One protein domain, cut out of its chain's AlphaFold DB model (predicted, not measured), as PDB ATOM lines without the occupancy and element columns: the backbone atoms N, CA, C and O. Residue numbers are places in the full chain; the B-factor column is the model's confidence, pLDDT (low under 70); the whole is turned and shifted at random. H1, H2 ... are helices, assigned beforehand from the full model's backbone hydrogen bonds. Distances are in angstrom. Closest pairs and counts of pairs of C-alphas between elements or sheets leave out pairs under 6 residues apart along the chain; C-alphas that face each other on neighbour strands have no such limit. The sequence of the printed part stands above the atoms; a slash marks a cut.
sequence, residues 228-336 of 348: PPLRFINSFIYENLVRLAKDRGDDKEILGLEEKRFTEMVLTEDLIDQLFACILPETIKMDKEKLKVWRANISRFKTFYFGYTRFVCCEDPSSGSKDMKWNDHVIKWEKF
ATOM      1  N   PRO A 228     227.736 134.835 123.510       93.62
ATOM      2  CA  PRO A 228     227.179 135.544 124.657       93.62
ATOM      3  C   PRO A 228     227.957 135.280 125.967       93.62
ATOM      4  O   PRO A 228     228.140 134.114 126.341       93.62
ATOM      5  N   PRO A 229     228.372 136.322 126.719       93.06
ATOM      6  CA  PRO A 229     229.225 136.187 127.903       93.06
ATOM      7  C   PRO A 229     228.712 135.256 129.007       93.06
ATOM      8  O   PRO A 229     229.512 134.591 129.670       93.06
ATOM      9  N   LEU A 230     227.390 135.156 129.199       95.50
ATOM     10  CA  LEU A 230     226.809 134.274 130.214       95.50
ATOM     11  C   LEU A 230     227.140 132.794 129.950       95.50
ATOM     12  O   LEU A 230     227.291 132.032 130.906       95.50
ATOM     13  N   ARG A 231     227.380 132.402 128.687       95.19
ATOM     14  CA  ARG A 231     227.849 131.050 128.337       95.19
ATOM     15  C   ARG A 231     229.162 130.716 129.039       95.19
ATOM     16  O   ARG A 231     229.303 129.627 129.588       95.19
ATOM     17  N   PHE A 232     230.117 131.650 129.062       95.00
ATOM     18  CA  PHE A 232     231.414 131.433 129.709       95.00
ATOM     19  C   PHE A 232     231.288 131.286 131.221       95.00
ATOM     20  O   PHE A 232     232.004 130.484 131.816       95.00
ATOM     21  N   ILE A 233     230.384 132.047 131.836       96.75
ATOM     22  CA  ILE A 233     230.125 131.984 133.275       96.75
ATOM     23  C   ILE A 233     229.483 130.642 133.627       96.75
ATOM     24  O   ILE A 233     229.960 129.954 134.527       96.75
ATOM     25  N   ASN A 234     228.447 130.236 132.891       96.38
ATOM     26  CA  ASN A 234     227.775 128.961 133.114       96.38
ATOM     27  C   ASN A 234     228.702 127.769 132.831       96.38
ATOM     28  O   ASN A 234     228.702 126.817 133.601       96.38
ATOM     29  N   SER A 235     229.537 127.834 131.789       95.50
ATOM     30  CA  SER A 235     230.572 126.822 131.518       95.50
ATOM     31  C   SER A 235     231.575 126.738 132.668       95.50
ATOM     32  O   SER A 235     231.885 125.651 133.145       95.50
ATOM     33  N   PHE A 236     232.008 127.878 133.207       97.56
ATOM     34  CA  PHE A 236     232.904 127.902 134.358       97.56
ATOM     35  C   PHE A 236     232.263 127.320 135.629       97.56
ATOM     36  O   PHE A 236     232.923 126.585 136.365       97.56
ATOM     37  N   ILE A 237     230.978 127.594 135.877       97.25
ATOM     38  CA  ILE A 237     230.195 126.973 136.958       97.25
ATOM     39  C   ILE A 237     230.083 125.462 136.736       97.25
ATOM     40  O   ILE A 237     230.308 124.689 137.668       97.25
ATOM     41  N   TYR A 238     229.760 125.043 135.514       95.19
ATOM     42  CA  TYR A 238     229.611 123.639 135.155       95.19
ATOM     43  C   TYR A 238     230.900 122.866 135.430       95.19
ATOM     44  O   TYR A 238     230.900 121.903 136.193       95.19
ATOM     45  N   GLU A 239     232.015 123.356 134.897       94.81
ATOM     46  CA  GLU A 239     233.332 122.735 135.018       94.81
ATOM     47  C   GLU A 239     233.817 122.592 136.463       94.81
ATOM     48  O   GLU A 239     234.476 121.615 136.812       94.81
ATOM     49  N   ASN A 240     233.481 123.550 137.328       96.56
ATOM     50  CA  ASN A 240     234.034 123.602 138.681       96.56
ATOM     51  C   ASN A 240     233.098 123.075 139.768       96.56
ATOM     52  O   ASN A 240     233.577 122.652 140.821       96.56
ATOM     53  N   LEU A 241     231.781 123.118 139.547       94.62
ATOM     54  CA  LEU A 241     230.778 122.754 140.550       94.62
ATOM     55  C   LEU A 241     229.918 121.574 140.096       94.62
ATOM     56  O   LEU A 241     229.756 120.622 140.853       94.62
ATOM     57  N   VAL A 242     229.395 121.596 138.866       92.50
ATOM     58  CA  VAL A 242     228.551 120.498 138.359       92.50
ATOM     59  C   VAL A 242     229.390 119.247 138.117       92.50
ATOM     60  O   VAL A 242     229.013 118.167 138.561       92.50
ATOM     61  N   ARG A 243     230.557 119.388 137.478       90.00
ATOM     62  CA  ARG A 243     231.495 118.279 137.247       90.00
ATOM     63  C   ARG A 243     231.938 117.641 138.561       90.00
ATOM     64  O   ARG A 243     231.954 116.427 138.672       90.00
ATOM     65  N   LEU A 244     232.146 118.457 139.595       89.50
ATOM     66  CA  LEU A 244     232.457 117.983 140.943       89.50
ATOM     67  C   LEU A 244     231.327 117.146 141.567       89.50
ATOM     68  O   LEU A 244     231.618 116.177 142.260       89.50
ATOM     69  N   ALA A 245     230.058 117.499 141.333       87.44
ATOM     70  CA  ALA A 245     228.924 116.674 141.761       87.44
ATOM     71  C   ALA A 245     228.881 115.337 140.998       87.44
ATOM     72  O   ALA A 245     228.698 114.285 141.611       87.44
ATOM     73  N   LYS A 246     229.106 115.379 139.676       85.94
ATOM     74  CA  LYS A 246     229.135 114.195 138.801       85.94
ATOM     75  C   LYS A 246     230.259 113.229 139.178       85.94
ATOM     76  O   LYS A 246     230.015 112.042 139.346       85.94
ATOM     77  N   ASP A 247     231.470 113.736 139.398       84.12
ATOM     78  CA  ASP A 247     232.644 112.918 139.736       84.12
ATOM     79  C   ASP A 247     232.489 112.180 141.078       84.12
ATOM     80  O   ASP A 247     233.119 111.146 141.299       84.12
ATOM     81  N   ARG A 248     231.646 112.692 141.982       82.81
ATOM     82  CA  ARG A 248     231.329 112.047 143.265       82.81
ATOM     83  C   ARG A 248     230.196 111.022 143.175       82.81
ATOM     84  O   ARG A 248     229.967 110.304 144.144       82.81
ATOM     85  N   GLY A 249     229.496 110.943 142.041       75.06
ATOM     86  CA  GLY A 249     228.272 110.147 141.906       75.06
ATOM     87  C   GLY A 249     227.111 110.679 142.756       75.06
ATOM     88  O   GLY A 249     226.171 109.941 143.060       75.06
ATOM     89  N   ASP A 250     227.180 111.955 143.155       69.81
ATOM     90  CA  ASP A 250     226.129 112.661 143.896       69.81
ATOM     91  C   ASP A 250     225.025 113.180 142.943       69.81
ATOM     92  O   ASP A 250     224.082 113.855 143.363       69.81
ATOM     93  N   ASP A 251     225.124 112.858 141.648       64.88
ATOM     94  CA  ASP A 251     224.213 113.228 140.567       64.88
ATOM     95  C   ASP A 251     223.069 112.218 140.393       64.88
ATOM     96  O   ASP A 251     222.754 111.762 139.297       64.88
ATOM     97  N   LYS A 252     222.375 111.878 141.481       52.62
ATOM     98  CA  LYS A 252     221.131 111.110 141.357       52.62
ATOM     99  C   LYS A 252     220.033 112.027 140.812       52.62
ATOM    100  O   LYS A 252     219.444 112.799 141.556       52.62
ATOM    101  N   GLU A 253     219.825 111.981 139.496       53.41
ATOM    102  CA  GLU A 253     218.721 112.583 138.713       53.41
ATOM    103  C   GLU A 253     218.620 114.125 138.655       53.41
ATOM    104  O   GLU A 253     218.002 114.653 137.733       53.41
ATOM    105  N   ILE A 254     219.261 114.872 139.557       52.47
ATOM    106  CA  ILE A 254     218.984 116.308 139.765       52.47
ATOM    107  C   ILE A 254     219.725 117.252 138.788       52.47
ATOM    108  O   ILE A 254     219.194 118.287 138.392       52.47
ATOM    109  N   LEU A 255     220.940 116.902 138.349       61.31
ATOM    110  CA  LEU A 255     221.778 117.747 137.475       61.31
ATOM    111  C   LEU A 255     221.949 117.175 136.059       61.31
ATOM    112  O   LEU A 255     222.859 117.598 135.347       61.31
ATOM    113  N   GLY A 256     221.093 116.228 135.645       58.16
ATOM    114  CA  GLY A 256     221.146 115.473 134.377       58.16
ATOM    115  C   GLY A 256     221.059 116.299 133.083       58.16
ATOM    116  O   GLY A 256     220.781 115.767 132.011       58.16
ATOM    117  N   LEU A 257     221.289 117.606 133.163       66.62
ATOM    118  CA  LEU A 257     221.499 118.475 132.027       66.62
ATOM    119  C   LEU A 257     222.853 118.156 131.384       66.62
ATOM    120  O   LEU A 257     223.916 118.166 132.019       66.62
ATOM    121  N   GLU A 258     222.795 117.891 130.083       78.94
ATOM    122  CA  GLU A 258     223.963 117.940 129.217       78.94
ATOM    123  C   GLU A 258     224.644 119.306 129.350       78.94
ATOM    124  O   GLU A 258     223.972 120.336 129.471       78.94
ATOM    125  N   GLU A 259     225.975 119.318 129.290       83.12
ATOM    126  CA  GLU A 259     226.788 120.532 129.418       83.12
ATOM    127  C   GLU A 259     226.259 121.670 128.544       83.12
ATOM    128  O   GLU A 259     226.019 122.772 129.031       83.12
ATOM    129  N   LYS A 260     225.971 121.372 127.272       85.19
ATOM    130  CA  LYS A 260     225.456 122.351 126.313       85.19
ATOM    131  C   LYS A 260     224.209 123.066 126.839       85.19
ATOM    132  O   LYS A 260     224.180 124.294 126.868       85.19
ATOM    133  N   ARG A 261     223.224 122.310 127.336       86.75
ATOM    134  CA  ARG A 261     221.982 122.863 127.901       86.75
ATOM    135  C   ARG A 261     222.243 123.714 129.139       86.75
ATOM    136  O   ARG A 261     221.650 124.778 129.267       86.75
ATOM    137  N   PHE A 262     223.146 123.280 130.017       91.25
ATOM    138  CA  PHE A 262     223.505 124.045 131.212       91.25
ATOM    139  C   PHE A 262     224.187 125.375 130.861       91.25
ATOM    140  O   PHE A 262     223.956 126.396 131.507       91.25
ATOM    141  N   THR A 263     225.029 125.389 129.825       92.31
ATOM    142  CA  THR A 263     225.726 126.615 129.414       92.31
ATOM    143  C   THR A 263     224.813 127.648 128.749       92.31
ATOM    144  O   THR A 263     225.111 128.839 128.815       92.31
ATOM    145  N   GLU A 264     223.683 127.219 128.185       93.62
ATOM    146  CA  GLU A 264     222.744 128.033 127.399       93.62
ATOM    147  C   GLU A 264     221.406 128.253 128.127       93.62
ATOM    148  O   GLU A 264     220.330 128.184 127.537       93.62
ATOM    149  N   MET A 265     221.458 128.507 129.437       92.31
ATOM    150  CA  MET A 265     220.275 128.816 130.241       92.31
ATOM    151  C   MET A 265     220.543 129.900 131.288       92.31
ATOM    152  O   MET A 265     221.684 130.177 131.655       92.31
ATOM    153  N   VAL A 266     219.473 130.495 131.811       94.44
ATOM    154  CA  VAL A 266     219.527 131.256 133.064       94.44
ATOM    155  C   VAL A 266     219.227 130.277 134.196       94.44
ATOM    156  O   VAL A 266     218.186 129.621 134.183       94.44
ATOM    157  N   LEU A 267     220.150 130.134 135.150       93.19
ATOM    158  CA  LEU A 267     219.974 129.212 136.274       93.19
ATOM    159  C   LEU A 267     218.825 129.677 137.174       93.19
ATOM    160  O   LEU A 267     218.720 130.862 137.488       93.19
ATOM    161  N   THR A 268     217.985 128.747 137.622       92.50
ATOM    162  CA  THR A 268     216.926 129.032 138.598       92.50
ATOM    163  C   THR A 268     217.467 128.955 140.023       92.50
ATOM    164  O   THR A 268     218.488 128.320 140.287       92.50
ATOM    165  N   GLU A 269     216.774 129.591 140.971       93.75
ATOM    166  CA  GLU A 269     217.137 129.485 142.389       93.75
ATOM    167  C   GLU A 269     217.149 128.041 142.891       93.75
ATOM    168  O   GLU A 269     218.068 127.662 143.613       93.75
ATOM    169  N   ASP A 270     216.159 127.255 142.471       91.75
ATOM    170  CA  ASP A 270     216.008 125.844 142.824       91.75
ATOM    171  C   ASP A 270     217.174 124.998 142.289       91.75
ATOM    172  O   ASP A 270     217.796 124.259 143.049       91.75
ATOM    173  N   LEU A 271     217.569 125.195 141.024       91.50
ATOM    174  CA  LEU A 271     218.727 124.509 140.439       91.50
ATOM    175  C   LEU A 271     220.031 124.866 141.168       91.50
ATOM    176  O   LEU A 271     220.889 124.007 141.380       91.50
ATOM    177  N   ILE A 272     220.185 126.131 141.572       94.81
ATOM    178  CA  ILE A 272     221.334 126.581 142.362       94.81
ATOM    179  C   ILE A 272     221.338 125.908 143.744       94.81
ATOM    180  O   ILE A 272     222.379 125.404 144.171       94.81
ATOM    181  N   ASP A 273     220.202 125.879 144.444       94.12
ATOM    182  CA  ASP A 273     220.100 125.249 145.767       94.12
ATOM    183  C   ASP A 273     220.384 123.747 145.702       94.12
ATOM    184  O   ASP A 273     221.146 123.225 146.518       94.12
ATOM    185  N   GLN A 274     219.833 123.073 144.695       91.25
ATOM    186  CA  GLN A 274     220.073 121.665 144.410       91.25
ATOM    187  C   GLN A 274     221.555 121.373 144.155       91.25
ATOM    188  O   GLN A 274     222.133 120.510 144.817       91.25
ATOM    189  N   LEU A 275     222.206 122.142 143.273       92.25
ATOM    190  CA  LEU A 275     223.641 122.016 143.002       92.25
ATOM    191  C   LEU A 275     224.470 122.114 144.289       92.25
ATOM    192  O   LEU A 275     225.333 121.271 144.550       92.25
ATOM    193  N   PHE A 276     224.207 123.133 145.111       94.44
ATOM    194  CA  PHE A 276     224.960 123.341 146.345       94.44
ATOM    195  C   PHE A 276     224.619 122.340 147.451       94.44
ATOM    196  O   PHE A 276     225.455 122.124 148.331       94.44
ATOM    197  N   ALA A 277     223.440 121.716 147.419       91.81
ATOM    198  CA  ALA A 277     223.102 120.600 148.295       91.81
ATOM    199  C   ALA A 277     223.888 119.334 147.922       91.81
ATOM    200  O   ALA A 277     224.407 118.672 148.823       91.81
ATOM    201  N   CYS A 278     224.039 119.047 146.623       89.88
ATOM    202  CA  CYS A 278     224.814 117.907 146.124       89.88
ATOM    203  C   CYS A 278     226.294 118.004 146.508       89.88
ATOM    204  O   CYS A 278     226.860 117.059 147.043       89.88
ATOM    205  N   ILE A 279     226.933 119.158 146.294       92.56
ATOM    206  CA  ILE A 279     228.386 119.273 146.507       92.56
ATOM    207  C   ILE A 279     228.800 119.513 147.966       92.56
ATOM    208  O   ILE A 279     230.002 119.552 148.253       92.56
ATOM    209  N   LEU A 280     227.837 119.710 148.874       93.62
ATOM    210  CA  LEU A 280     228.069 120.060 150.276       93.62
ATOM    211  C   LEU A 280     228.906 118.977 150.987       93.62
ATOM    212  O   LEU A 280     228.404 117.875 151.214       93.62
ATOM    213  N   PRO A 281     230.147 119.282 151.415       92.25
ATOM    214  CA  PRO A 281     230.994 118.306 152.096       92.25
ATOM    215  C   PRO A 281     230.413 117.853 153.444       92.25
ATOM    216  O   PRO A 281     229.964 118.682 154.239       92.25
ATOM    217  N   GLU A 282     230.524 116.561 153.761       90.19
ATOM    218  CA  GLU A 282     230.090 115.992 155.052       90.19
ATOM    219  C   GLU A 282     230.737 116.695 156.256       90.19
ATOM    220  O   GLU A 282     230.076 117.015 157.245       90.19
ATOM    221  N   THR A 283     232.016 117.058 156.136       91.00
ATOM    222  CA  THR A 283     232.755 117.799 157.173       91.00
ATOM    223  C   THR A 283     232.164 119.178 157.479       91.00
ATOM    224  O   THR A 283     232.382 119.713 158.568       91.00
ATOM    225  N   ILE A 284     231.420 119.767 156.540       93.12
ATOM    226  CA  ILE A 284     230.687 121.023 156.729       93.12
ATOM    227  C   ILE A 284     229.285 120.752 157.276       93.12
ATOM    228  O   ILE A 284     228.834 121.510 158.130       93.12
ATOM    229  N   LYS A 285     228.612 119.670 156.853       91.25
ATOM    230  CA  LYS A 285     227.280 119.288 157.374       91.25
ATOM    231  C   LYS A 285     227.284 119.111 158.893       91.25
ATOM    232  O   LYS A 285     226.329 119.511 159.555       91.25
ATOM    233  N   MET A 286     228.368 118.561 159.439       92.00
ATOM    234  CA  MET A 286     228.517 118.298 160.875       92.00
ATOM    235  C   MET A 286     228.881 119.539 161.715       92.00
ATOM    236  O   MET A 286     228.809 119.485 162.941       92.00
ATOM    237  N   ASP A 287     229.261 120.656 161.090       95.81
ATOM    238  CA  ASP A 287     229.747 121.862 161.769       95.81
ATOM    239  C   ASP A 287     228.789 123.037 161.523       95.81
ATOM    240  O   ASP A 287     228.728 123.602 160.429       95.81
ATOM    241  N   LYS A 288     228.034 123.427 162.561       94.44
ATOM    242  CA  LYS A 288     226.985 124.458 162.463       94.44
ATOM    243  C   LYS A 288     227.507 125.808 161.964       94.44
ATOM    244  O   LYS A 288     226.820 126.465 161.181       94.44
ATOM    245  N   GLU A 289     228.703 126.218 162.381       95.88
ATOM    246  CA  GLU A 289     229.270 127.507 161.974       95.88
ATOM    247  C   GLU A 289     229.743 127.460 160.521       95.88
ATOM    248  O   GLU A 289     229.440 128.364 159.737       95.88
ATOM    249  N   LYS A 290     230.397 126.369 160.105       95.19
ATOM    250  CA  LYS A 290     230.763 126.191 158.691       95.19
ATOM    251  C   LYS A 290     229.531 126.094 157.797       95.19
ATOM    252  O   LYS A 290     229.523 126.687 156.719       95.19
ATOM    253  N   LEU A 291     228.479 125.413 158.246       96.69
ATOM    254  CA  LEU A 291     227.218 125.304 157.516       96.69
ATOM    255  C   LEU A 291     226.525 126.666 157.364       96.69
ATOM    256  O   LEU A 291     225.983 126.971 156.300       96.69
ATOM    257  N   LYS A 292     226.580 127.521 158.392       97.19
ATOM    258  CA  LYS A 292     226.082 128.902 158.323       97.19
ATOM    259  C   LYS A 292     226.844 129.722 157.278       97.19
ATOM    260  O   LYS A 292     226.216 130.402 156.468       97.19
ATOM    261  N   VAL A 293     228.176 129.626 157.258       96.94
ATOM    262  CA  VAL A 293     229.017 130.301 156.251       96.94
ATOM    263  C   VAL A 293     228.719 129.781 154.843       96.94
ATOM    264  O   VAL A 293     228.582 130.581 153.919       96.94
ATOM    265  N   TRP A 294     228.561 128.465 154.681       97.56
ATOM    266  CA  TRP A 294     228.184 127.840 153.412       97.56
ATOM    267  C   TRP A 294     226.864 128.403 152.878       97.56
ATOM    268  O   TRP A 294     226.827 128.940 151.772       97.56
ATOM    269  N   ARG A 295     225.800 128.385 153.691       97.62
ATOM    270  CA  ARG A 295     224.479 128.927 153.319       97.62
ATOM    271  C   ARG A 295     224.526 130.421 152.997       97.62
ATOM    272  O   ARG A 295     223.916 130.858 152.025       97.62
ATOM    273  N   ALA A 296     225.287 131.202 153.766       98.06
ATOM    274  CA  ALA A 296     225.480 132.622 153.484       98.06
ATOM    275  C   ALA A 296     226.162 132.851 152.125       98.06
ATOM    276  O   ALA A 296     225.794 133.770 151.393       98.06
ATOM    277  N   ASN A 297     227.128 132.006 151.756       98.12
ATOM    278  CA  ASN A 297     227.783 132.085 150.455       98.12
ATOM    279  C   ASN A 297     226.887 131.612 149.301       98.12
ATOM    280  O   ASN A 297     227.002 132.185 148.223       98.12
ATOM    281  N   ILE A 298     225.960 130.666 149.512       98.25
ATOM    282  CA  ILE A 298     224.928 130.330 148.508       98.25
ATOM    283  C   ILE A 298     224.035 131.547 148.251       98.25
ATOM    284  O   ILE A 298     223.829 131.936 147.105       98.25
ATOM    285  N   SER A 299     223.544 132.192 149.313       98.19
ATOM    286  CA  SER A 299     222.717 133.398 149.181       98.19
ATOM    287  C   SER A 299     223.456 134.505 148.420       98.19
ATOM    288  O   SER A 299     222.903 135.087 147.491       98.19
ATOM    289  N   ARG A 300     224.740 134.732 148.727       98.19
ATOM    290  CA  ARG A 300     225.589 135.668 147.971       98.19
ATOM    291  C   ARG A 300     225.764 135.252 146.514       98.19
ATOM    292  O   ARG A 300     225.695 136.109 145.641       98.19
ATOM    293  N   PHE A 301     225.983 133.965 146.249       98.50
ATOM    294  CA  PHE A 301     226.111 133.439 144.892       98.50
ATOM    295  C   PHE A 301     224.865 133.761 144.070       98.50
ATOM    296  O   PHE A 301     224.993 134.338 142.995       98.50
ATOM    297  N   LYS A 302     223.672 133.477 144.610       97.75
ATOM    298  CA  LYS A 302     222.394 133.839 143.986       97.75
ATOM    299  C   LYS A 302     222.310 135.342 143.721       97.75
ATOM    300  O   LYS A 302     222.053 135.733 142.589       97.75
ATOM    301  N   THR A 303     222.589 136.183 144.720       96.19
ATOM    302  CA  THR A 303     222.560 137.648 144.561       96.19
ATOM    303  C   THR A 303     223.447 138.122 143.413       96.19
ATOM    304  O   THR A 303     222.996 138.899 142.577       96.19
ATOM    305  N   PHE A 304     224.692 137.648 143.347       96.81
ATOM    306  CA  PHE A 304     225.635 138.074 142.315       96.81
ATOM    307  C   PHE A 304     225.311 137.487 140.939       96.81
ATOM    308  O   PHE A 304     225.406 138.203 139.945       96.81
ATOM    309  N   TYR A 305     224.877 136.225 140.876       96.81
ATOM    310  CA  TYR A 305     224.424 135.598 139.636       96.81
ATOM    311  C   TYR A 305     223.225 136.351 139.061       96.81
ATOM    312  O   TYR A 305     223.315 136.875 137.956       96.81
ATOM    313  N   PHE A 306     222.148 136.509 139.839       94.25
ATOM    314  CA  PHE A 306     220.941 137.197 139.379       94.25
ATOM    315  C   PHE A 306     221.143 138.694 139.153       94.25
ATOM    316  O   PHE A 306     220.506 139.275 138.278       94.25
ATOM    317  N   GLY A 307     222.042 139.328 139.910       92.88
ATOM    318  CA  GLY A 307     222.450 140.708 139.671       92.88
ATOM    319  C   GLY A 307     223.115 140.878 138.305       92.88
ATOM    320  O   GLY A 307     222.774 141.802 137.571       92.88
ATOM    321  N   TYR A 308     224.011 139.960 137.931       93.69
ATOM    322  CA  TYR A 308     224.645 139.964 136.614       93.69
ATOM    323  C   TYR A 308     223.669 139.567 135.496       93.69
ATOM    324  O   TYR A 308     223.573 140.272 134.493       93.69
ATOM    325  N   THR A 309     222.899 138.482 135.659       93.31
ATOM    326  CA  THR A 309     221.959 138.027 134.621       93.31
ATOM    327  C   THR A 309     220.867 139.047 134.349       93.31
ATOM    328  O   THR A 309     220.506 139.235 133.197       93.31
ATOM    329  N   ARG A 310     220.382 139.777 135.360       91.31
ATOM    330  CA  ARG A 310     219.433 140.876 135.132       91.31
ATOM    331  C   ARG A 310     220.024 141.935 134.206       91.31
ATOM    332  O   ARG A 310     219.345 142.405 133.302       91.31
ATOM    333  N   PHE A 311     221.297 142.278 134.387       89.06
ATOM    334  CA  PHE A 311     221.959 143.254 133.528       89.06
ATOM    335  C   PHE A 311     222.094 142.761 132.083       89.06
ATOM    336  O   PHE A 311     221.853 143.526 131.151       89.06
ATOM    337  N   VAL A 312     222.457 141.493 131.870       90.75
ATOM    338  CA  VAL A 312     222.743 140.979 130.519       90.75
ATOM    339  C   VAL A 312     221.548 140.342 129.804       90.75
ATOM    340  O   VAL A 312     221.613 140.196 128.584       90.75
ATOM    341  N   CYS A 313     220.478 139.992 130.521       89.62
ATOM    342  CA  CYS A 313     219.271 139.371 129.969       89.62
ATOM    343  C   CYS A 313     218.057 140.314 129.943       89.62
ATOM    344  O   CYS A 313     217.140 140.054 129.183       89.62
ATOM    345  N   CYS A 314     218.003 141.388 130.741       84.50
ATOM    346  CA  CYS A 314     216.870 142.320 130.697       84.50
ATOM    347  C   CYS A 314     217.160 143.535 129.799       84.50
ATOM    348  O   CYS A 314     218.300 144.015 129.705       84.50
ATOM    349  N   GLU A 315     216.104 144.056 129.166       71.44
ATOM    350  CA  GLU A 315     216.155 145.322 128.424       71.44
ATOM    351  C   GLU A 315     216.399 146.505 129.366       71.44
ATOM    352  O   GLU A 315     217.325 147.281 129.139       71.44
ATOM    353  N   ASP A 316     215.633 146.578 130.458       72.69
ATOM    354  CA  ASP A 316     215.828 147.540 131.541       72.69
ATOM    355  C   ASP A 316     216.145 146.810 132.860       72.69
ATOM    356  O   ASP A 316     215.239 146.270 133.508       72.69
ATOM    357  N   PRO A 317     217.417 146.800 133.295       68.88
ATOM    358  CA  PRO A 317     217.826 146.194 134.559       68.88
ATOM    359  C   PRO A 317     217.193 146.847 135.799       68.88
ATOM    360  O   PRO A 317     217.157 146.218 136.858       68.88
ATOM    361  N   SER A 318     216.697 148.086 135.680       67.25
ATOM    362  CA  SER A 318     216.082 148.856 136.769       67.25
ATOM    363  C   SER A 318     214.579 148.599 136.930       67.25
ATOM    364  O   SER A 318     214.036 148.813 138.013       67.25
ATOM    365  N   SER A 319     213.929 148.028 135.909       63.00
ATOM    366  CA  SER A 319     212.487 147.728 135.884       63.00
ATOM    367  C   SER A 319     212.021 146.698 136.923       63.00
ATOM    368  O   SER A 319     210.822 146.484 137.102       63.00
ATOM    369  N   GLY A 320     212.952 146.008 137.592       61.72
ATOM    370  CA  GLY A 320     212.636 144.935 138.535       61.72
ATOM    371  C   GLY A 320     212.071 143.670 137.875       61.72
ATOM    372  O   GLY A 320     211.617 142.777 138.597       61.72
ATOM    373  N   SER A 321     212.107 143.571 136.536       62.78
ATOM    374  CA  SER A 321     211.661 142.379 135.811       62.78
ATOM    375  C   SER A 321     212.367 141.126 136.336       62.78
ATOM    376  O   SER A 321     213.592 141.086 136.496       62.78
ATOM    377  N   LYS A 322     211.569 140.098 136.634       65.50
ATOM    378  CA  LYS A 322     212.045 138.781 137.081       65.50
ATOM    379  C   LYS A 322     212.179 137.785 135.934       65.50
ATOM    380  O   LYS A 322     212.748 136.717 136.141       65.50
ATOM    381  N   ASP A 323     211.653 138.117 134.757       74.62
ATOM    382  CA  ASP A 323     211.668 137.224 133.604       74.62
ATOM    383  C   ASP A 323     212.997 137.391 132.857       74.62
ATOM    384  O   ASP A 323     213.150 138.261 132.005       74.62
ATOM    385  N   MET A 324     214.003 136.618 133.272       87.25
ATOM    386  CA  MET A 324     215.330 136.587 132.656       87.25
ATOM    387  C   MET A 324     215.422 135.354 131.762       87.25
ATOM    388  O   MET A 324     215.502 134.234 132.272       87.25
ATOM    389  N   LYS A 325     215.454 135.540 130.438       90.25
ATOM    390  CA  LYS A 325     215.583 134.426 129.488       90.25
ATOM    391  C   LYS A 325     216.929 134.441 128.787       90.25
ATOM    392  O   LYS A 325     217.507 135.488 128.504       90.25
ATOM    393  N   TRP A 326     217.406 133.245 128.455       93.00
ATOM    394  CA  TRP A 326     218.610 133.072 127.643       93.00
ATOM    395  C   TRP A 326     218.481 133.757 126.276       93.00
ATOM    396  O   TRP A 326     219.411 134.422 125.831       93.00
ATOM    397  N   ASN A 327     217.313 133.660 125.638       92.75
ATOM    398  CA  ASN A 327     217.081 134.267 124.326       92.75
ATOM    399  C   ASN A 327     217.229 135.794 124.354       92.75
ATOM    400  O   ASN A 327     217.802 136.359 123.427       92.75
ATOM    401  N   ASP A 328     216.800 136.453 125.431       92.00
ATOM    402  CA  ASP A 328     216.943 137.906 125.572       92.00
ATOM    403  C   ASP A 328     218.427 138.301 125.660       92.00
ATOM    404  O   ASP A 328     218.862 139.289 125.063       92.00
ATOM    405  N   HIS A 329     219.239 137.478 126.336       93.06
ATOM    406  CA  HIS A 329     220.690 137.647 126.358       93.06
ATOM    407  C   HIS A 329     221.317 137.489 124.971       93.06
ATOM    408  O   HIS A 329     222.181 138.285 124.602       93.06
ATOM    409  N   VAL A 330     220.876 136.491 124.197       94.25
ATOM    410  CA  VAL A 330     221.338 136.279 122.816       94.25
ATOM    411  C   VAL A 330     221.021 137.501 121.957       94.25
ATOM    412  O   VAL A 330     221.926 138.030 121.322       94.25
ATOM    413  N   ILE A 331     219.793 138.023 122.017       92.94
ATOM    414  CA  ILE A 331     219.384 139.222 121.267       92.94
ATOM    415  C   ILE A 331     220.238 140.437 121.663       92.94
ATOM    416  O   ILE A 331     220.721 141.184 120.807       92.94
ATOM    417  N   LYS A 332     220.473 140.643 122.967       91.69
ATOM    418  CA  LYS A 332     221.315 141.745 123.460       91.69
ATOM    419  C   LYS A 332     222.765 141.597 123.003       91.69
ATOM    420  O   LYS A 332     223.382 142.586 122.601       91.69
ATOM    421  N   TRP A 333     223.292 140.374 123.021       92.81
ATOM    422  CA  TRP A 333     224.614 140.064 122.492       92.81
ATOM    423  C   TRP A 333     224.696 140.316 120.987       92.81
ATOM    424  O   TRP A 333     225.640 140.956 120.551       92.81
ATOM    425  N   GLU A 334     223.716 139.898 120.190       92.81
ATOM    426  CA  GLU A 334     223.679 140.150 118.743       92.81
ATOM    427  C   GLU A 334     223.616 141.651 118.428       92.81
ATOM    428  O   GLU A 334     224.317 142.143 117.540       92.81
ATOM    429  N   LYS A 335     222.851 142.419 119.211       91.06
ATOM    430  CA  LYS A 335     222.814 143.884 119.110       91.06
ATOM    431  C   LYS A 335     224.162 144.526 119.445       91.06
ATOM    432  O   LYS A 335     224.536 145.501 118.805       91.06
ATOM    433  N   PHE A 336     224.889 144.005 120.429       89.56
ATOM    434  CA  PHE A 336     226.241 144.469 120.752       89.56
ATOM    435  C   PHE A 336     227.251 144.048 119.672       89.56
ATOM    436  O   PHE A 336     227.976 144.874 119.131       89.56
TER     437      PHE A 336
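AT A GLANCE: This is residues 228 to 336 of the 348 residues of the protein "DNA-directed RNA polymerase" of Beta vulgaris subsp. vulgaris (UniProt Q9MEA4). The long helix H5 forms one side of an elongated body, H1 runs opposite to it on the other side, and H3 bridges them. H2 packs on H1; H4 and H6 sit at opposite ends of H5. The printed part has 109 residues with six named helices, H1 to H6, and no named strand: all helix, only just compact, close to loose, radius of gyration of the C-alphas 15.3 A, spans 48 by 28 by 18 A.

HOW THE PARTS SIT: The hub H5, residues 288 to 313, touches H3, residues 269 to 278, with residues 298 to 302 alone; the closest C-alphas, of Glu 269 and Lys 302, are 7.0 A apart. H1, residues 229 to 247, touches H3 with residues 241 to 245 alone, closest C-alphas Ala 245 and Cys 278, 6.1 A. H1 and H5 are close but not clearly touching, at a shallow tilt of 31 degrees, opposite ways. H2, residues 259 to 263, touches H1 with residues 230 to 238 of H1 alone, closest C-alphas Asn 234 and Thr 263, 4.8 A. H4, residues 282 to 285, touches H5 only at the corner, closest C-alphas Ile 284 and Lys 290, 5.5 A. H6, residues 326 to 336, touches residues 312 to 313 of H5 alone, closest C-alphas Cys 313 and His 329, 4.2 A. Every O i to N i+4 pair is within hydrogen-bond range in H2, H3 and H6, 13 of 15 in H1 and 21 of 22 in H5; H4 is too short for one.

IN THESE COORDINATES: H5 runs 36.6 A from C-alpha 288 at (226.985, 124.458, 162.463). H1, 26.3 A, has a kink of 32 degrees near residue 238. H6 ends at C-alpha 336, (226.241, 144.469, 120.752).

THE WHOLE: The farthest C-alphas, of Met 286 and Lys 335, are 49.3 A apart. The printed part has no cut. The links H1 to H2 and H5 to H6 are long. The pLDDT is under 70 at residues 250 to 257 and 317 to 322.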